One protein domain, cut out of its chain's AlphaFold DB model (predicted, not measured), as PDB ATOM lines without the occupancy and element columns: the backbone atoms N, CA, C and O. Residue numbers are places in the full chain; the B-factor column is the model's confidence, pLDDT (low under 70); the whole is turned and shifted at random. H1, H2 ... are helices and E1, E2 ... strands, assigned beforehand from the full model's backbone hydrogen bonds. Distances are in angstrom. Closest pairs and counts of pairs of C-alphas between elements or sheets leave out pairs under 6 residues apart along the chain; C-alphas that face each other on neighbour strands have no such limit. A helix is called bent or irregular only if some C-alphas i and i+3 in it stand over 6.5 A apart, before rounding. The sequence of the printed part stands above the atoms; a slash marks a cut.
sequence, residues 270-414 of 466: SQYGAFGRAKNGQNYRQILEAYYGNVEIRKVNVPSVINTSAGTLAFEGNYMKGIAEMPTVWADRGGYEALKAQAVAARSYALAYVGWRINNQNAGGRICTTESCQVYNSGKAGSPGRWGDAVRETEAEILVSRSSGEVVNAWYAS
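What this domain is: This is residues 270 to 414 of the 466 residues of the protein "SpoIID/LytB domain protein" of Candidatus Amesbacteria bacterium GW2011_GWB1_48_13 (UniProt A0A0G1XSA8). One long helix, H5, runs through the core of this domain, with the shorter helices H1, H2, H4 and H7 packed round its residues 336 to 345 and a two-strand ribbon, E1 with E4, packed on it through E4. A smaller group sits to one side of H5: the irregular helix H3, with the hairpin of E2 and E3 and the short helix H6 packed on it; a long loop, residues 354 to 377, links H5 to H6. The printed part has 145 residues, with seven named helices and four named strands in the order H1 H2 E1 E2 E3 H3 H4 H5 H6 H7 E4. Both sheets, E1 - E4 and E2 - E3, are antiparallel, and the class is mixed, helices and strands. The whole is compact, with a radius of gyration of the C-alphas of 14.0 A, and its C-alphas span 39 by 38 by 25 A.

How they stand to each other: Begin with H1, residues 271 to 279, and H2, residues 284 to 292, a helical hairpin; they touch, closest at the C-alphas of Ala 274 and Ile 287, 6.2 A apart. Look next at the hub, H5, residues 336 to 353. H1 touches its residues 336 to 342, closest at the C-alphas of Ala 274 and Ala 338, 5.2 A. H2 touches its residues 337 to 345 at a steep tilt of 49 degrees, the same way, closest at the C-alphas of Tyr 284 and Ala 341, 4.7 A. Then pair E1, residues 295 to 299, with E4, residues 397 to 401: N 296 and O 400 are 2.8 A apart, within hydrogen-bond range. The closest C-alphas of E4 and H5 are those of Ile 398 and Ser 348, 5.1 A. Further along, E2, residues 305 to 308, and E3, residues 311 to 314, form a hairpin, where N 306 and O 313 are 2.9 A apart. H3, residues 315 to 322, follows E3 directly and is only just irregular, with C-alphas 317 and 320 7.0 A apart. It only just touches H5, with 3 pairs of C-alphas within 8 A, closest at Met 320 and Arg 347, 7.1 A. H4, residues 328 to 333, touches H5, closest at the C-alphas of Trp 330 and Tyr 336, 6.6 A; the two are a helical hairpin. H6, residues 378 to 382, touches H3, closest at the C-alphas of Gly 322 and Ala 381, 3.9 A. H7, residues 385 to 393, touches H5 at a steep tilt of 65 degrees, closest at the C-alphas of Lys 340 and Ala 390, 4.8 A. Every O i to N i+4 pair is within hydrogen-bond range in H1, H2, H5, H6 and H7; H3 has 2 of 4, and H4 has 0 of 2 but 3 of 3 O i to N i+3 pairs.

Where its parts are: Find C-alpha 271 at (207.439, 242.741, 215.883), where H1 begins; it runs 12.4 A, and H2 12.0 A. E1 measures 13.0 A. From C-alpha 336 at (199.481, 240.167, 224.302), H5 runs 25.6 A to C-alpha 353 at (197.010, 245.041, 199.281). H7 measures 12.8 A, and E4 runs 13.2 A to C-alpha 401 at (195.545, 257.613, 207.909).

The domain as a whole: The two C-alphas farthest apart are those of Asn 280 and Gly 364, 39.7 A, while those of Ser 270 and Ser 414, the first and last printed, are 5.8 A apart. The printed part has no cut. The link from H5 to H6, 24 residues, is long; the other links are tight. The mean pLDDT of the printed part is 87.2, and no printed residue is under 70.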
ATOM      1  N   SER A 270     207.951 247.084 213.942       85.31
ATOM      2  CA  SER A 270     208.836 246.001 214.409       85.31
ATOM      3  C   SER A 270     208.064 245.048 215.318       85.31
ATOM      4  O   SER A 270     207.525 245.488 216.334       85.31
ATOM      5  N   GLN A 271     208.080 243.746 215.030       86.25
ATOM      6  CA  GLN A 271     207.439 242.741 215.883       86.25
ATOM      7  C   GLN A 271     208.131 242.647 217.255       86.25
ATOM      8  O   GLN A 271     207.463 242.740 218.286       86.25
ATOM      9  N   TYR A 272     209.468 242.549 217.300       82.38
ATOM     10  CA  TYR A 272     210.217 242.548 218.568       82.38
ATOM     11  C   TYR A 272     210.114 243.877 219.323       82.38
ATOM     12  O   TYR A 272     209.976 243.887 220.547       82.38
ATOM     13  N   GLY A 273     210.130 245.007 218.613       82.25
ATOM     14  CA  GLY A 273     209.938 246.307 219.244       82.25
ATOM     15  C   GLY A 273     208.522 246.472 219.813       82.25
ATOM     16  O   GLY A 273     208.355 247.030 220.894       82.25
ATOM     17  N   ALA A 274     207.487 245.983 219.120       85.88
ATOM     18  CA  ALA A 274     206.114 245.952 219.627       85.88
ATOM     19  C   ALA A 274     205.999 245.061 220.868       85.88
ATOM     20  O   ALA A 274     205.363 245.453 221.844       85.88
ATOM     21  N   PHE A 275     206.677 243.910 220.875       86.00
ATOM     22  CA  PHE A 275     206.770 243.046 222.051       86.00
ATOM     23  C   PHE A 275     207.422 243.757 223.244       86.00
ATOM     24  O   PHE A 275     206.890 243.700 224.351       86.00
ATOM     25  N   GLY A 276     208.521 244.486 223.024       84.69
ATOM     26  CA  GLY A 276     209.154 245.313 224.057       84.69
ATOM     27  C   GLY A 276     208.225 246.402 224.605       84.69
ATOM     28  O   GLY A 276     208.096 246.549 225.818       84.69
ATOM     29  N   ARG A 277     207.512 247.121 223.727       88.12
ATOM     30  CA  ARG A 277     206.528 248.146 224.125       88.12
ATOM     31  C   ARG A 277     205.361 247.565 224.926       88.12
ATOM     32  O   ARG A 277     204.989 248.148 225.941       88.12
ATOM     33  N   ALA A 278     204.839 246.407 224.520       89.81
ATOM     34  CA  ALA A 278     203.788 245.700 225.252       89.81
ATOM     35  C   ALA A 278     204.253 245.284 226.656       89.81
ATOM     36  O   ALA A 278     203.545 245.508 227.635       89.81
ATOM     37  N   LYS A 279     205.486 244.772 226.779       88.69
ATOM     38  CA  LYS A 279     206.086 244.450 228.083       88.69
ATOM     39  C   LYS A 279     206.278 245.670 228.984       88.69
ATOM     40  O   LYS A 279     206.211 245.526 230.199       88.69
ATOM     41  N   ASN A 280     206.473 246.848 228.399       89.25
ATOM     42  CA  ASN A 280     206.543 248.120 229.119       89.25
ATOM     43  C   ASN A 280     205.152 248.712 229.424       89.25
ATOM     44  O   ASN A 280     205.048 249.883 229.783       89.25
ATOM     45  N   GLY A 281     204.077 247.932 229.263       89.12
ATOM     46  CA  GLY A 281     202.713 248.315 229.626       89.12
ATOM     47  C   GLY A 281     201.967 249.148 228.581       89.12
ATOM     48  O   GLY A 281     200.856 249.592 228.861       89.12
ATOM     49  N   GLN A 282     202.532 249.364 227.385       91.19
ATOM     50  CA  GLN A 282     201.809 250.053 226.313       91.19
ATOM     51  C   GLN A 282     200.724 249.145 225.729       91.19
ATOM     52  O   GLN A 282     200.982 247.984 225.403       91.19
ATOM     53  N   ASN A 283     199.516 249.684 225.555       94.38
ATOM     54  CA  ASN A 283     198.439 248.968 224.874       94.38
ATOM     55  C   ASN A 283     198.637 248.974 223.350       94.38
ATOM     56  O   ASN A 283     199.419 249.755 222.800       94.38
ATOM     57  N   TYR A 284     197.898 248.122 222.640       94.56
ATOM     58  CA  TYR A 284     198.043 247.977 221.191       94.56
ATOM     59  C   TYR A 284     197.800 249.278 220.415       94.56
ATOM     60  O   TYR A 284     198.435 249.496 219.386       94.56
ATOM     61  N   ARG A 285     196.938 250.173 220.915       93.56
ATOM     62  CA  ARG A 285     196.672 251.470 220.276       93.56
ATOM     63  C   ARG A 285     197.901 252.372 220.335       93.56
ATOM     64  O   ARG A 285     198.313 252.894 219.306       93.56
ATOM     65  N   GLN A 286     198.522 252.469 221.509       91.12
ATOM     66  CA  GLN A 286     199.761 253.222 221.722       91.12
ATOM     67  C   GLN A 286     200.924 252.639 220.914       91.12
ATOM     68  O   GLN A 286     201.724 253.381 220.351       91.12
ATOM     69  N   ILE A 287     201.003 251.307 220.822       88.69
ATOM     70  CA  ILE A 287     202.005 250.617 220.003       88.69
ATOM     71  C   ILE A 287     201.832 250.995 218.527       88.69
ATOM     72  O   ILE A 287     202.797 251.382 217.875       88.69
ATOM     73  N   LEU A 288     200.610 250.914 218.000       89.38
ATOM     74  CA  LEU A 288     200.318 251.237 216.605       89.38
ATOM     75  C   LEU A 288     200.544 252.717 216.284       89.38
ATOM     76  O   LEU A 288     201.130 253.031 215.252       89.38
ATOM     77  N   GLU A 289     200.137 253.621 217.171       86.94
ATOM     78  CA  GLU A 289     200.388 255.057 217.027       86.94
ATOM     79  C   GLU A 289     201.891 255.364 217.016       86.94
ATOM     80  O   GLU A 289     202.365 256.098 216.151       86.94
ATOM     81  N   ALA A 290     202.671 254.716 217.888       84.44
ATOM     82  CA  ALA A 290     204.125 254.862 217.899       84.44
ATOM     83  C   ALA A 290     204.789 254.396 216.591       84.44
ATOM     84  O   ALA A 290     205.840 254.921 216.233       84.44
ATOM     85  N   TYR A 291     204.197 253.421 215.892       80.62
ATOM     86  CA  TYR A 291     204.779 252.806 214.695       80.62
ATOM     87  C   TYR A 291     204.298 253.380 213.363       80.62
ATOM     88  O   TYR A 291     205.041 253.360 212.380       80.62
ATOM     89  N   TYR A 292     203.061 253.865 213.305       81.06
ATOM     90  CA  TYR A 292     202.451 254.372 212.075       81.06
ATOM     91  C   TYR A 292     202.155 255.880 212.134       81.06
ATOM     92  O   TYR A 292     201.791 256.469 211.115       81.06
ATOM     93  N   GLY A 293     202.368 256.526 213.286       80.88
ATOM     94  CA  GLY A 293     202.261 257.972 213.458       80.88
ATOM     95  C   GLY A 293     200.816 258.465 213.423       80.88
ATOM     96  O   GLY A 293     199.984 258.009 214.198       80.88
ATOM     97  N   ASN A 294     200.519 259.410 212.522       78.12
ATOM     98  CA  ASN A 294     199.225 260.097 212.382       78.12
ATOM     99  C   ASN A 294     198.104 259.181 211.833       78.12
ATOM    100  O   ASN A 294     197.558 259.397 210.743       78.12
ATOM    101  N   VAL A 295     197.784 258.129 212.581       84.81
ATOM    102  CA  VAL A 295     196.783 257.116 212.259       84.81
ATOM    103  C   VAL A 295     195.655 257.100 213.285       84.81
ATOM    104  O   VAL A 295     195.784 257.549 214.420       84.81
ATOM    105  N   GLU A 296     194.514 256.583 212.862       91.06
ATOM    106  CA  GLU A 296     193.351 256.310 213.690       91.06
ATOM    107  C   GLU A 296     192.990 254.836 213.540       91.06
ATOM    108  O   GLU A 296     192.988 254.299 212.431       91.06
ATOM    109  N   ILE A 297     192.667 254.184 214.654       93.44
ATOM    110  CA  ILE A 297     192.091 252.842 214.623       93.44
ATOM    111  C   ILE A 297     190.588 252.996 214.446       93.44
ATOM    112  O   ILE A 297     189.915 253.542 215.322       93.44
ATOM    113  N   ARG A 298     190.070 252.503 213.323       92.00
ATOM    114  CA  ARG A 298     188.649 252.566 212.985       92.00
ATOM    115  C   ARG A 298     188.092 251.167 212.808       92.00
ATOM    116  O   ARG A 298     188.706 250.334 212.143       92.00
ATOM    117  N   LYS A 299     186.905 250.934 213.361       93.75
ATOM    118  CA  LYS A 299     186.130 249.728 213.079       93.75
ATOM    119  C   LYS A 299     185.358 249.922 211.775       93.75
ATOM    120  O   LYS A 299     184.642 250.912 211.637       93.75
ATOM    121  N   VAL A 300     185.532 249.020 210.815       89.69
ATOM    122  CA  VAL A 300     184.941 249.126 209.466       89.69
ATOM    123  C   VAL A 300     184.201 247.851 209.080       89.69
ATOM    124  O   VAL A 300     184.426 246.803 209.671       89.69
ATOM    125  N   ASN A 301     183.337 247.910 208.066       88.88
ATOM    126  CA  ASN A 301     182.792 246.686 207.484       88.88
ATOM    127  C   ASN A 301     183.856 246.037 206.588       88.88
ATOM    128  O   ASN A 301     184.141 246.529 205.494       88.88
ATOM    129  N   VAL A 302     184.484 244.977 207.086       87.62
ATOM    130  CA  VAL A 302     185.484 244.210 206.340       87.62
ATOM    131  C   VAL A 302     184.797 243.208 205.404       87.62
ATOM    132  O   VAL A 302     183.707 242.726 205.718       87.62
ATOM    133  N   PRO A 303     185.395 242.867 204.250       87.44
ATOM    134  CA  PRO A 303     184.835 241.854 203.363       87.44
ATOM    135  C   PRO A 303     184.738 240.495 204.072       87.44
ATOM    136  O   PRO A 303     185.606 240.125 204.862       87.44
ATOM    137  N   SER A 304     183.691 239.725 203.761       89.25
ATOM    138  CA  SER A 304     183.488 238.383 204.330       89.25
ATOM    139  C   SER A 304     184.571 237.392 203.892       89.25
ATOM    140  O   SER A 304     184.933 236.483 204.644       89.25
ATOM    141  N   VAL A 305     185.124 237.590 202.693       91.56
ATOM    142  CA  VAL A 305     186.152 236.743 202.087       91.56
ATOM    143  C   VAL A 305     187.310 237.561 201.524       91.56
ATOM    144  O   VAL A 305     187.144 238.716 201.141       91.56
ATOM    145  N   ILE A 306     188.483 236.936 201.437       90.88
ATOM    146  CA  ILE A 306     189.669 237.485 200.778       90.88
ATOM    147  C   ILE A 306     190.236 236.472 199.778       90.88
ATOM    148  O   ILE A 306     190.298 235.269 200.050       90.88
ATOM    149  N   ASN A 307     190.661 236.958 198.612       90.50
ATOM    150  CA  ASN A 307     191.302 236.134 197.594       90.50
ATOM    151  C   ASN A 307     192.798 236.006 197.889       90.50
ATOM    152  O   ASN A 307     193.526 237.000 197.889       90.50
ATOM    153  N   THR A 308     193.270 234.779 198.106       88.75
ATOM    154  CA  THR A 308     194.677 234.498 198.428       88.75
ATOM    155  C   THR A 308     195.319 233.536 197.430       88.75
ATOM    156  O   THR A 308     194.633 232.877 196.641       88.75
ATOM    157  N   SER A 309     196.647 233.396 197.443       86.56
ATOM    158  CA  SER A 309     197.337 232.340 196.682       86.56
ATOM    159  C   SER A 309     196.868 230.925 197.051       86.56
ATOM    160  O   SER A 309     196.833 230.075 196.168       86.56
ATOM    161  N   ALA A 310     196.405 230.697 198.285       81.00
ATOM    162  CA  ALA A 310     195.860 229.417 198.754       81.00
ATOM    163  C   ALA A 310     194.354 229.217 198.459       81.00
ATOM    164  O   ALA A 310     193.786 228.202 198.851       81.00
ATOM    165  N   GLY A 311     193.705 230.170 197.778       87.50
ATOM    166  CA  GLY A 311     192.272 230.152 197.466       87.50
ATOM    167  C   GLY A 311     191.499 231.286 198.144       87.50
ATOM    168  O   GLY A 311     192.086 232.183 198.758       87.50
ATOM    169  N   THR A 312     190.174 231.270 198.010       91.06
ATOM    170  CA  THR A 312     189.281 232.235 198.667       91.06
ATOM    171  C   THR A 312     188.997 231.776 200.095       91.06
ATOM    172  O   THR A 312     188.465 230.688 200.308       91.06
ATOM    173  N   LEU A 313     189.372 232.595 201.078       90.38
ATOM    174  CA  LEU A 313     189.267 232.276 202.504       90.38
ATOM    175  C   LEU A 313     188.333 233.262 203.208       90.38
ATOM    176  O   LEU A 313     188.302 234.440 202.857       90.38
ATOM    177  N   ALA A 314     187.617 232.804 204.240       92.44
ATOM    178  CA  ALA A 314     186.892 233.700 205.143       92.44
ATOM    179  C   ALA A 314     187.886 234.650 205.832       92.44
ATOM    180  O   ALA A 314     188.856 234.183 206.435       92.44
ATOM    181  N   PHE A 315     187.664 235.963 205.739       91.44
ATOM    182  CA  PHE A 315     188.683 236.955 206.098       91.44
ATOM    183  C   PHE A 315     189.030 236.926 207.598       91.44
ATOM    184  O   PHE A 315     190.124 236.506 207.971       91.44
ATOM    185  N   GLU A 316     188.086 237.268 208.477       91.31
ATOM    186  CA  GLU A 316     188.284 237.191 209.940       91.31
ATOM    187  C   GLU A 316     188.238 235.744 210.450       91.31
ATOM    188  O   GLU A 316     188.995 235.335 211.334       91.31
ATOM    189  N   GLY A 317     187.345 234.938 209.867       87.56
ATOM    190  CA  GLY A 317     187.062 233.583 210.333       87.56
ATOM    191  C   GLY A 317     188.200 232.589 210.114       87.56
ATOM    192  O   GLY A 317     188.277 231.611 210.858       87.56
ATOM    193  N   ASN A 318     189.072 232.834 209.129       91.25
ATOM    194  CA  ASN A 318     190.139 231.914 208.741       91.25
ATOM    195  C   ASN A 318     191.464 232.641 208.454       91.25
ATOM    196  O   ASN A 318     192.445 232.402 209.158       91.25
ATOM    197  N   TYR A 319     191.498 233.556 207.480       92.06
ATOM    198  CA  TYR A 319     192.742 234.193 207.031       92.06
ATOM    199  C   TYR A 319     193.486 234.897 208.176       92.06
ATOM    200  O   TYR A 319     194.641 234.570 208.449       92.06
ATOM    201  N   MET A 320     192.803 235.775 208.917       93.81
ATOM    202  CA  MET A 320     193.401 236.508 210.040       93.81
ATOM    203  C   MET A 320     193.884 235.584 211.170       93.81
ATOM    204  O   MET A 320     194.948 235.806 211.750       93.81
ATOM    205  N   LYS A 321     193.158 234.496 211.454       92.19
ATOM    206  CA  LYS A 321     193.560 233.492 212.458       92.19
ATOM    207  C   LYS A 321     194.771 232.665 212.019       92.19
ATOM    208  O   LYS A 321     195.516 232.187 212.871       92.19
ATOM    209  N   GLY A 322     194.984 232.521 210.713       89.12
ATOM    210  CA  GLY A 322     196.096 231.771 210.133       89.12
ATOM    211  C   GLY A 322     197.411 232.540 210.003       89.12
ATOM    212  O   GLY A 322     198.416 231.923 209.663       89.12
ATOM    213  N   ILE A 323     197.447 233.849 210.283       89.69
ATOM    214  CA  ILE A 323     198.680 234.650 210.199       89.69
ATOM    215  C   ILE A 323     199.719 234.136 211.206       89.69
ATOM    216  O   ILE A 323     199.504 234.163 212.422       89.69
ATOM    217  N   ALA A 324     200.860 233.658 210.711       84.06
ATOM    218  CA  ALA A 324     201.854 232.893 211.466       84.06
ATOM    219  C   ALA A 324     203.181 233.642 211.703       84.06
ATOM    220  O   ALA A 324     204.233 233.022 211.767       84.06
ATOM    221  N   GLU A 325     203.116 234.962 211.874       79.62
ATOM    222  CA  GLU A 325     204.292 235.845 211.997       79.62
ATOM    223  C   GLU A 325     204.835 235.925 213.436       79.62
ATOM    224  O   GLU A 325     206.005 235.653 213.691       79.62
ATOM    225  N   MET A 326     203.969 236.240 214.407       85.12
ATOM    226  CA  MET A 326     204.360 236.354 215.816       85.12
ATOM    227  C   MET A 326     204.066 235.062 216.602       85.12
ATOM    228  O   MET A 326     202.971 234.492 216.460       85.12
ATOM    229  N   PRO A 327     204.987 234.611 217.482       84.62
ATOM    230  CA  PRO A 327     204.760 233.456 218.346       84.62
ATOM    231  C   PRO A 327     203.606 233.687 219.331       84.62
ATOM    232  O   PRO A 327     203.581 234.682 220.053       84.62
ATOM    233  N   THR A 328     202.680 232.730 219.434       86.12
ATOM    234  CA  THR A 328     201.532 232.798 220.362       86.12
ATOM    235  C   THR A 328     201.964 232.901 221.826       86.12
ATOM    236  O   THR A 328     201.344 233.635 222.593       86.12
ATOM    237  N   VAL A 329     203.078 232.257 222.192       86.62
ATOM    238  CA  VAL A 329     203.678 232.284 223.543       86.62
ATOM    239  C   VAL A 329     204.090 233.688 224.005       86.62
ATOM    240  O   VAL A 329     204.281 233.924 225.195       86.62
ATOM    241  N   TRP A 330     204.228 234.660 223.095       88.06
ATOM    242  CA  TRP A 330     204.517 236.043 223.494       88.06
ATOM    243  C   TRP A 330     203.380 236.641 224.313       88.06
ATOM    244  O   TRP A 330     203.640 237.453 225.199       88.06
ATOM    245  N   ALA A 331     202.147 236.192 224.090       88.12
ATOM    246  CA  ALA A 331     201.004 236.597 224.885       88.12
ATOM    247  C   ALA A 331     201.216 236.322 226.383       88.12
ATOM    248  O   ALA A 331     200.916 237.178 227.218       88.12
ATOM    249  N   ASP A 332     201.774 235.156 226.724       87.38
ATOM    250  CA  ASP A 332     202.004 234.714 228.109       87.38
ATOM    251  C   ASP A 332     203.224 235.394 228.750       87.38
ATOM    252  O   ASP A 332     203.427 235.329 229.957       87.38
ATOM    253  N   ARG A 333     204.026 236.102 227.947       88.88
ATOM    254  CA  ARG A 333     205.244 236.812 228.370       88.88
ATOM    255  C   ARG A 333     205.062 238.334 228.429       88.88
ATOM    256  O   ARG A 333     206.042 239.068 228.299       88.88
ATOM    257  N   GLY A 334     203.820 238.800 228.578       87.38
ATOM    258  CA  GLY A 334     203.468 240.228 228.603       87.38
ATOM    259  C   GLY A 334     203.348 240.879 227.218       87.38
ATOM    260  O   GLY A 334     203.270 242.094 227.111       87.38
ATOM    261  N   GLY A 335     203.333 240.086 226.145       91.62
ATOM    262  CA  GLY A 335     203.284 240.547 224.755       91.62
ATOM    263  C   GLY A 335     201.904 240.518 224.106       91.62
ATOM    264  O   GLY A 335     201.820 240.610 222.883       91.62
ATOM    265  N   TYR A 336     200.824 240.342 224.871       94.50
ATOM    266  CA  TYR A 336     199.481 240.167 224.302       94.50
ATOM    267  C   TYR A 336     199.029 241.380 223.475       94.50
ATOM    268  O   TYR A 336     198.500 241.230 222.375       94.50
ATOM    269  N   GLU A 337     199.345 242.584 223.946       95.06
ATOM    270  CA  GLU A 337     199.054 243.837 223.242       95.06
ATOM    271  C   GLU A 337     199.854 243.983 221.935       95.06
ATOM    272  O   GLU A 337     199.372 244.577 220.972       95.06
ATOM    273  N   ALA A 338     201.030 243.357 221.836       91.62
ATOM    274  CA  ALA A 338     201.782 243.302 220.583       91.62
ATOM    275  C   ALA A 338     201.103 242.384 219.551       91.62
ATOM    276  O   ALA A 338     201.083 242.713 218.367       91.62
ATOM    277  N   LEU A 339     200.493 241.271 219.988       93.50
ATOM    278  CA  LEU A 339     199.702 240.411 219.098       93.50
ATOM    279  C   LEU A 339     198.465 241.142 218.566       93.50
ATOM    280  O   LEU A 339     198.162 241.045 217.381       93.50
ATOM    281  N   LYS A 340     197.781 241.921 219.413       96.00
ATOM    282  CA  LYS A 340     196.665 242.782 218.989       96.00
ATOM    283  C   LYS A 340     197.108 243.838 217.981       96.00
ATOM    284  O   LYS A 340     196.458 244.013 216.953       96.00
ATOM    285  N   ALA A 341     198.239 244.500 218.234       94.44
ATOM    286  CA  ALA A 341     198.801 245.473 217.302       94.44
ATOM    287  C   ALA A 341     199.087 244.822 215.940       94.44
ATOM    288  O   ALA A 341     198.689 245.335 214.894       94.44
ATOM    289  N   GLN A 342     199.694 243.636 215.947       94.00
ATOM    290  CA  GLN A 342     199.970 242.879 214.732       94.00
ATOM    291  C   GLN A 342     198.696 242.447 214.009       94.00
ATOM    292  O   GLN A 342     198.669 242.513 212.787       94.00
ATOM    293  N   ALA A 343     197.635 242.054 214.718       94.81
ATOM    294  CA  ALA A 343     196.361 241.694 214.098       94.81
ATOM    295  C   ALA A 343     195.744 242.880 213.334       94.81
ATOM    296  O   ALA A 343     195.378 242.740 212.166       94.81
ATOM    297  N   VAL A 344     195.712 244.068 213.944       95.31
ATOM    298  CA  VAL A 344     195.203 245.299 213.309       95.31
ATOM    299  C   VAL A 344     196.077 245.725 212.124       95.31
ATOM    300  O   VAL A 344     195.558 246.062 211.054       95.31
ATOM    301  N   ALA A 345     197.403 245.677 212.274       91.81
ATOM    302  CA  ALA A 345     198.337 245.976 211.188       91.81
ATOM    303  C   ALA A 345     198.178 244.984 210.023       91.81
ATOM    304  O   ALA A 345     197.992 245.396 208.879       91.81
ATOM    305  N   ALA A 346     198.145 243.682 210.315       92.31
ATOM    306  CA  ALA A 346     197.970 242.625 209.329       92.31
ATOM    307  C   ALA A 346     196.656 242.746 208.558       92.31
ATOM    308  O   ALA A 346     196.652 242.570 207.340       92.31
ATOM    309  N   ARG A 347     195.567 243.112 209.240       93.94
ATOM    310  CA  ARG A 347     194.270 243.361 208.612       93.94
ATOM    311  C   ARG A 347     194.328 244.539 207.646       93.94
ATOM    312  O   ARG A 347     193.870 244.444 206.512       93.94
ATOM    313  N   SER A 348     194.930 245.638 208.092       92.12
ATOM    314  CA  SER A 348     195.063 246.869 207.304       92.12
ATOM    315  C   SER A 348     195.921 246.645 206.059       92.12
ATOM    316  O   SER A 348     195.541 247.065 204.968       92.12
ATOM    317  N   TYR A 349     197.032 245.918 206.210       90.31
ATOM    318  CA  TYR A 349     197.892 245.506 205.105       90.31
ATOM    319  C   TYR A 349     197.132 244.656 204.088       90.31
ATOM    320  O   TYR A 349     197.117 244.996 202.908       90.31
ATOM    321  N   ALA A 350     196.448 243.600 204.539       90.25
ATOM    322  CA  ALA A 350     195.715 242.697 203.659       90.25
ATOM    323  C   ALA A 350     194.665 243.438 202.819       90.25
ATOM    324  O   ALA A 350     194.617 243.264 201.603       90.25
ATOM    325  N   LEU A 351     193.879 244.318 203.451       89.44
ATOM    326  CA  LEU A 351     192.868 245.134 202.772       89.44
ATOM    327  C   LEU A 351     193.494 246.126 201.787       89.44
ATOM    328  O   LEU A 351     193.079 246.189 200.629       89.44
ATOM    329  N   ALA A 352     194.531 246.855 202.209       87.44
ATOM    330  CA  ALA A 352     195.235 247.790 201.338       87.44
ATOM    331  C   ALA A 352     195.873 247.086 200.125       87.44
ATOM    332  O   ALA A 352     195.895 247.664 199.034       87.44
ATOM    333  N   TYR A 353     196.364 245.856 200.309       85.94
ATOM    334  CA  TYR A 353     197.010 245.041 199.281       85.94
ATOM    335  C   TYR A 353     196.019 244.551 198.222       85.94
ATOM    336  O   TYR A 353     196.296 244.636 197.027       85.94
ATOM    337  N   VAL A 354     194.834 244.088 198.631       85.62
ATOM    338  CA  VAL A 354     193.783 243.643 197.693       85.62
ATOM    339  C   VAL A 354     192.995 244.800 197.066       85.62
ATOM    340  O   VAL A 354     192.022 244.572 196.347       85.62
ATOM    341  N   GLY A 355     193.420 246.040 197.312       81.06
ATOM    342  CA  GLY A 355     192.833 247.241 196.725       81.06
ATOM    343  C   GLY A 355     191.576 247.753 197.426       81.06
ATOM    344  O   GLY A 355     190.980 248.703 196.926       81.06
ATOM    345  N   TRP A 356     191.206 247.189 198.580       88.00
ATOM    346  CA  TRP A 356     190.073 247.663 199.372       88.00
ATOM    347  C   TRP A 356     190.349 249.075 199.905       88.00
ATOM    348  O   TRP A 356     191.440 249.374 200.404       88.00
ATOM    349  N   ARG A 357     189.358 249.961 199.793       83.69
ATOM    350  CA  ARG A 357     189.392 251.350 200.275       83.69
ATOM    351  C   ARG A 357     188.142 251.646 201.091       83.69
ATOM    352  O   ARG A 357     187.100 251.033 200.876       83.69
ATOM    353  N   ILE A 358     188.216 252.629 201.985       83.38
ATOM    354  CA  ILE A 358     187.067 252.995 202.831       83.38
ATOM    355  C   ILE A 358     185.905 253.492 201.968       83.38
ATOM    356  O   ILE A 358     184.762 253.085 202.171       83.38
ATOM    357  N   ASN A 359     186.217 254.317 200.966       78.69
ATOM    358  CA  ASN A 359     185.230 254.879 200.043       78.69
ATOM    359  C   ASN A 359     184.898 253.952 198.860       78.69
ATOM    360  O   ASN A 359     183.998 254.240 198.076       78.69
ATOM    361  N   ASN A 360     185.632 252.848 198.704       79.25
ATOM    362  CA  ASN A 360     185.427 251.860 197.651       79.25
ATOM    363  C   ASN A 360     185.806 250.475 198.187       79.25
ATOM    364  O   ASN A 360     186.955 250.042 198.089       79.25
ATOM    365  N   GLN A 361     184.820 249.785 198.759       79.44
ATOM    366  CA  GLN A 361     184.996 248.510 199.465       79.44
ATOM    367  C   GLN A 361     185.230 247.311 198.523       79.44
ATOM    368  O   GLN A 361     185.083 246.158 198.927       79.44
ATOM    369  N   ASN A 362     185.607 247.557 197.266       74.88
ATOM    370  CA  ASN A 362     185.946 246.511 196.312       74.88
ATOM    371  C   ASN A 362     187.338 245.932 196.614       74.88
ATOM    372  O   ASN A 362     188.347 246.629 196.544       74.88
ATOM    373  N   ALA A 363     187.394 244.631 196.903       75.12
ATOM    374  CA  ALA A 363     188.625 243.868 197.110       75.12
ATOM    375  C   ALA A 363     188.936 243.009 195.869       75.12
ATOM    376  O   ALA A 363     188.693 241.804 195.852       75.12
ATOM    377  N   GLY A 364     189.416 243.643 194.795       72.62
ATOM    378  CA  GLY A 364     189.667 242.976 193.506       72.62
ATOM    379  C   GLY A 364     191.017 242.256 193.397       72.62
ATOM    380  O   GLY A 364     191.218 241.467 192.477       72.62
ATOM    381  N   GLY A 365     191.957 242.531 194.306       83.38
ATOM    382  CA  GLY A 365     193.304 241.961 194.282       83.38
ATOM    383  C   GLY A 365     193.416 240.582 194.939       83.38
ATOM    384  O   GLY A 365     192.532 240.134 195.670       83.38
ATOM    385  N   ARG A 366     194.553 239.915 194.703       87.94
ATOM    386  CA  ARG A 366     194.911 238.619 195.300       87.94
ATOM    387  C   ARG A 366     196.193 238.755 196.120       87.94
ATOM    388  O   ARG A 366     197.206 239.180 195.574       87.94
ATOM    389  N   ILE A 367     196.160 238.376 197.400       86.31
ATOM    390  CA  ILE A 367     197.323 238.430 198.308       86.31
ATOM    391  C   ILE A 367     198.062 237.085 198.378       86.31
ATOM    392  O   ILE A 367     197.439 236.022 198.361       86.31
ATOM    393  N   CYS A 368     199.395 237.105 198.444       84.62
ATOM    394  CA  CYS A 368     200.186 235.884 198.587       84.62
ATOM    395  C   CYS A 368     200.235 235.384 200.041       84.62
ATOM    396  O   CYS A 368     200.097 236.165 200.973       84.62
ATOM    397  N   THR A 369     200.402 234.074 200.240       83.69
ATOM    398  CA  THR A 369     200.412 233.422 201.570       83.69
ATOM    399  C   THR A 369     201.821 233.059 202.056       83.69
ATOM    400  O   THR A 369     201.973 232.277 202.994       83.69
ATOM    401  N   THR A 370     202.850 233.567 201.374       80.00
ATOM    402  CA  THR A 370     204.273 233.342 201.661       80.00
ATOM    403  C   THR A 370     204.889 234.562 202.350       80.00
ATOM    404  O   THR A 370     204.258 235.616 202.444       80.00
ATOM    405  N   GLU A 371     206.154 234.447 202.763       72.25
ATOM    406  CA  GLU A 371     206.963 235.527 203.361       72.25
ATOM    407  C   GLU A 371     207.050 236.797 202.493       72.25
ATOM    408  O   GLU A 371     207.401 237.863 202.984       72.25
ATOM    409  N   SER A 372     206.704 236.713 201.203       71.88
ATOM    410  CA  SER A 372     206.639 237.872 200.307       71.88
ATOM    411  C   SER A 372     205.453 238.808 200.593       71.88
ATOM    412  O   SER A 372     205.484 239.955 200.154       71.88
ATOM    413  N   CYS A 373     204.414 238.339 201.297       81.38
ATOM    414  CA  CYS A 373     203.278 239.160 201.728       81.38
ATOM    415  C   CYS A 373     203.021 238.960 203.225       81.38
ATOM    416  O   CYS A 373     203.452 239.770 204.036       81.38
ATOM    417  N   GLN A 374     202.298 237.900 203.585       82.75
ATOM    418  CA  GLN A 374     202.020 237.518 204.964       82.75
ATOM    419  C   GLN A 374     202.016 235.997 205.036       82.75
ATOM    420  O   GLN A 374     201.309 235.336 204.265       82.75
ATOM    421  N   VAL A 375     202.782 235.434 205.965       84.75
ATOM    422  CA  VAL A 375     202.834 233.986 206.150       84.75
ATOM    423  C   VAL A 375     201.501 233.511 206.723       84.75
ATOM    424  O   VAL A 375     201.144 233.827 207.861       84.75
ATOM    425  N   TYR A 376     200.768 232.727 205.934       88.38
ATOM    426  CA  TYR A 376     199.521 232.090 206.347       88.38
ATOM    427  C   TYR A 376     199.729 230.586 206.548       88.38
ATOM    428  O   TYR A 376     200.300 229.901 205.701       88.38
ATOM    429  N   ASN A 377     199.219 230.063 207.662       86.88
ATOM    430  CA  ASN A 377     199.253 228.649 208.007       86.88
ATOM    431  C   ASN A 377     197.838 228.156 208.358       86.88
ATOM    432  O   ASN A 377     197.229 228.603 209.333       86.88
ATOM    433  N   SER A 378     197.328 227.195 207.583       84.75
ATOM    434  CA  SER A 378     195.991 226.615 207.769       84.75
ATOM    435  C   SER A 378     195.850 225.815 209.070       84.75
ATOM    436  O   SER A 378     194.786 225.834 209.686       84.75
ATOM    437  N   GLY A 379     196.923 225.173 209.546       82.88
ATOM    438  CA  GLY A 379     196.954 224.497 210.845       82.88
ATOM    439  C   GLY A 379     196.811 225.477 212.013       82.88
ATOM    440  O   GLY A 379     196.050 225.223 212.947       82.88
ATOM    441  N   LYS A 380     197.458 226.649 211.923       84.31
ATOM    442  CA  LYS A 380     197.284 227.734 212.903       84.31
ATOM    443  C   LYS A 380     195.867 228.309 212.862       84.31
ATOM    444  O   LYS A 380     195.307 228.591 213.915       84.31
ATOM    445  N   ALA A 381     195.262 228.436 211.681       84.81
ATOM    446  CA  ALA A 381     193.882 228.913 211.560       84.81
ATOM    447  C   ALA A 381     192.874 228.006 212.296       84.81
ATOM    448  O   ALA A 381     191.918 228.514 212.883       84.81
ATOM    449  N   GLY A 382     193.107 226.686 212.299       82.75
ATOM    450  CA  GLY A 382     192.277 225.707 213.012       82.75
ATOM    451  C   GLY A 382     192.466 225.695 214.535       82.75
ATOM    452  O   GLY A 382     191.519 225.400 215.258       82.75
ATOM    453  N   SER A 383     193.653 226.056 215.035       85.56
ATOM    454  CA  SER A 383     193.943 226.170 216.473       85.56
ATOM    455  C   SER A 383     194.794 227.416 216.768       85.56
ATOM    456  O   SER A 383     196.006 227.329 216.981       85.56
ATOM    457  N   PRO A 384     194.182 228.615 216.752       84.06
ATOM    458  CA  PRO A 384     194.933 229.869 216.791       84.06
ATOM    459  C   PRO A 384     195.400 230.260 218.203       84.06
ATOM    460  O   PRO A 384     196.205 231.181 218.346       84.06
ATOM    461  N   GLY A 385     194.920 229.589 219.257       89.06
ATOM    462  CA  GLY A 385     195.253 229.902 220.653       89.06
ATOM    463  C   GLY A 385     195.064 231.389 220.986       89.06
ATOM    464  O   GLY A 385     194.152 232.036 220.470       89.06
ATOM    465  N   ARG A 386     195.992 231.961 221.768       90.88
ATOM    466  CA  ARG A 386     195.964 233.387 222.156       90.88
ATOM    467  C   ARG A 386     196.082 234.363 220.978       90.88
ATOM    468  O   ARG A 386     195.681 235.515 221.102       90.88
ATOM    469  N   TRP A 387     196.589 233.928 219.821       92.69
ATOM    470  CA  TRP A 387     196.530 234.747 218.603       92.69
ATOM    471  C   TRP A 387     195.086 234.912 218.115       92.69
ATOM    472  O   TRP A 387     194.688 236.005 217.727       92.69
ATOM    473  N   GLY A 388     194.278 233.852 218.195       91.38
ATOM    474  CA  GLY A 388     192.862 233.902 217.834       91.38
ATOM    475  C   GLY A 388     192.061 234.841 218.729       91.38
ATOM    476  O   GLY A 388     191.176 235.538 218.238       91.38
ATOM    477  N   ASP A 389     192.409 234.904 220.015       93.19
ATOM    478  CA  ASP A 389     191.817 235.859 220.953       93.19
ATOM    479  C   ASP A 389     192.176 237.305 220.587       93.19
ATOM    480  O   ASP A 389     191.285 238.144 220.496       93.19
ATOM    481  N   ALA A 390     193.443 237.583 220.253       93.62
ATOM    482  CA  ALA A 390     193.877 238.909 219.809       93.62
ATOM    483  C   ALA A 390     193.196 239.351 218.497       93.62
ATOM    484  O   ALA A 390     192.803 240.512 218.365       93.62
ATOM    485  N   VAL A 391     193.020 238.430 217.540       94.06
ATOM    486  CA  VAL A 391     192.283 238.686 216.289       94.06
ATOM    487  C   VAL A 391     190.816 239.005 216.572       94.06
ATOM    488  O   VAL A 391     190.300 239.974 216.023       94.06
ATOM    489  N   ARG A 392     190.167 238.231 217.453       94.31
ATOM    490  CA  ARG A 392     188.762 238.421 217.843       94.31
ATOM    491  C   ARG A 392     188.547 239.725 218.610       94.31
ATOM    492  O   ARG A 392     187.601 240.451 218.337       94.31
ATOM    493  N   GLU A 393     189.418 240.047 219.561       95.12
ATOM    494  CA  GLU A 393     189.312 241.277 220.359       95.12
ATOM    495  C   GLU A 393     189.546 242.547 219.530       95.12
ATOM    496  O   GLU A 393     189.043 243.609 219.883       95.12
ATOM    497  N   THR A 394     190.275 242.437 218.417       95.75
ATOM    498  CA  THR A 394     190.520 243.538 217.470       95.75
ATOM    499  C   THR A 394     189.728 243.376 216.172       95.75
ATOM    500  O   THR A 394     190.108 243.927 215.139       95.75
ATOM    501  N   GLU A 395     188.654 242.582 216.185       94.06
ATOM    502  CA  GLU A 395     187.883 242.249 214.986       94.06
ATOM    503  C   GLU A 395     187.392 243.511 214.271       94.06
ATOM    504  O   GLU A 395     186.854 244.437 214.893       94.06
ATOM    505  N   ALA A 396     187.576 243.530 212.948       92.19
ATOM    506  CA  ALA A 396     187.207 244.639 212.077       92.19
ATOM    507  C   ALA A 396     187.893 245.991 212.382       92.19
ATOM    508  O   ALA A 396     187.549 247.001 211.764       92.19
ATOM    509  N   GLU A 397     188.876 246.038 213.286       95.94
ATOM    510  CA  GLU A 397     189.686 247.232 213.530       95.94
ATOM    511  C   GLU A 397     190.841 247.329 212.527       95.94
ATOM    512  O   GLU A 397     191.648 246.404 212.397       95.94
ATOM    513  N   ILE A 398     190.935 248.468 211.841       93.56
ATOM    514  CA  ILE A 398     191.986 248.769 210.862       93.56
ATOM    515  C   ILE A 398     192.647 250.117 211.155       93.56
ATOM    516  O   ILE A 398     192.083 250.971 211.839       93.56
ATOM    517  N   LEU A 399     193.830 250.325 210.585       91.19
ATOM    518  CA  LEU A 399     194.556 251.585 210.590       91.19
ATOM    519  C   LEU A 399     194.116 252.454 209.423       91.19
ATOM    520  O   LEU A 399     194.234 252.068 208.258       91.19
ATOM    521  N   VAL A 400     193.679 253.661 209.748       86.50
ATOM    522  CA  VAL A 400     193.276 254.691 208.796       86.50
ATOM    523  C   VAL A 400     194.199 255.883 208.960       86.50
ATOM    524  O   VAL A 400     194.439 256.345 210.072       86.50
ATOM    525  N   SER A 401     194.737 256.398 207.862       82.75
ATOM    526  CA  SER A 401     195.545 257.613 207.909       82.75
ATOM    527  C   SER A 401     194.637 258.807 208.190       82.75
ATOM    528  O   SER A 401     193.673 259.033 207.459       82.75
ATOM    529  N   ARG A 402     194.957 259.613 209.210       80.81
ATOM    530  CA  ARG A 402     194.185 260.830 209.511       80.81
ATOM    531  C   ARG A 402     194.309 261.891 208.415       80.81
ATOM    532  O   ARG A 402     193.420 262.721 208.286       80.81
ATOM    533  N   SER A 403     195.385 261.865 207.626       75.62
ATOM    534  CA  SER A 403     195.592 262.810 206.523       75.62
ATOM    535  C   SER A 403     194.854 262.411 205.248       75.62
ATOM    536  O   SER A 403     194.312 263.284 204.581       75.62
ATOM    537  N   SER A 404     194.824 261.120 204.892       78.62
ATOM    538  CA  SER A 404     194.153 260.669 203.663       78.62
ATOM    539  C   SER A 404     192.744 260.116 203.879       78.62
ATOM    540  O   SER A 404     192.037 259.899 202.903       78.62
ATOM    541  N   GLY A 405     192.344 259.832 205.124       82.19
ATOM    542  CA  GLY A 405     191.065 259.192 205.450       82.19
ATOM    543  C   GLY A 405     190.933 257.750 204.945       82.19
ATOM    544  O   GLY A 405     189.838 257.196 204.970       82.19
ATOM    545  N   GLU A 406     192.031 257.144 204.489       85.12
ATOM    546  CA  GLU A 406     192.062 255.836 203.821       85.12
ATOM    547  C   GLU A 406     192.877 254.807 204.610       85.12
ATOM    548  O   GLU A 406     193.711 255.166 205.447       85.12
ATOM    549  N   VAL A 407     192.644 253.521 204.321       85.88
ATOM    550  CA  VAL A 407     193.377 252.412 204.956       85.88
ATOM    551  C   VAL A 407     194.884 252.524 204.710       85.88
ATOM    552  O   VAL A 407     195.343 252.748 203.583       85.88
ATOM    553  N   VAL A 408     195.660 252.359 205.779       82.25
ATOM    554  CA  VAL A 408     197.123 252.405 205.741       82.25
ATOM    555  C   VAL A 408     197.666 251.081 205.221       82.25
ATOM    556  O   VAL A 408     197.259 250.009 205.663       82.25
ATOM    557  N   ASN A 409     198.647 251.159 204.321       82.56
ATOM    558  CA  ASN A 409     199.453 249.998 203.967       82.56
ATOM    559  C   ASN A 409     200.434 249.692 205.115       82.56
ATOM    560  O   ASN A 409     201.531 250.253 205.179       82.56
ATOM    561  N   ALA A 410     199.975 248.890 206.074       83.69
ATOM    562  CA  ALA A 410     200.624 248.678 207.364       83.69
ATOM    563  C   ALA A 410     201.674 247.557 207.312       83.69
ATOM    564  O   ALA A 410     201.444 246.439 207.765       83.69
ATOM    565  N   TRP A 411     202.832 247.875 206.737       81.94
ATOM    566  CA  TRP A 411     203.994 246.985 206.703       81.94
ATOM    567  C   TRP A 411     204.462 246.605 208.112       81.94
ATOM    568  O   TRP A 411     204.356 247.396 209.047       81.94
ATOM    569  N   TYR A 412     205.013 245.410 208.277       81.75
ATOM    570  CA  TYR A 412     205.641 244.988 209.525       81.75
ATOM    571  C   TYR A 412     206.753 243.978 209.234       81.75
ATOM    572  O   TYR A 412     206.711 243.270 208.230       81.75
ATOM    573  N   ALA A 413     207.723 243.866 210.140       79.00
ATOM    574  CA  ALA A 413     208.829 242.914 210.031       79.00
ATOM    575  C   ALA A 413     209.299 242.440 211.410       79.00
ATOM    576  O   ALA A 413     209.077 243.121 212.413       79.00
ATOM    577  N   SER A 414     209.984 241.292 211.455       70.12
ATOM    578  CA  SER A 414     210.518 240.705 212.695       70.12
ATOM    579  C   SER A 414     211.349 241.729 213.492       70.12
ATOM    580  O   SER A 414     210.981 242.104 214.610       70.12
TER     581      SER A 414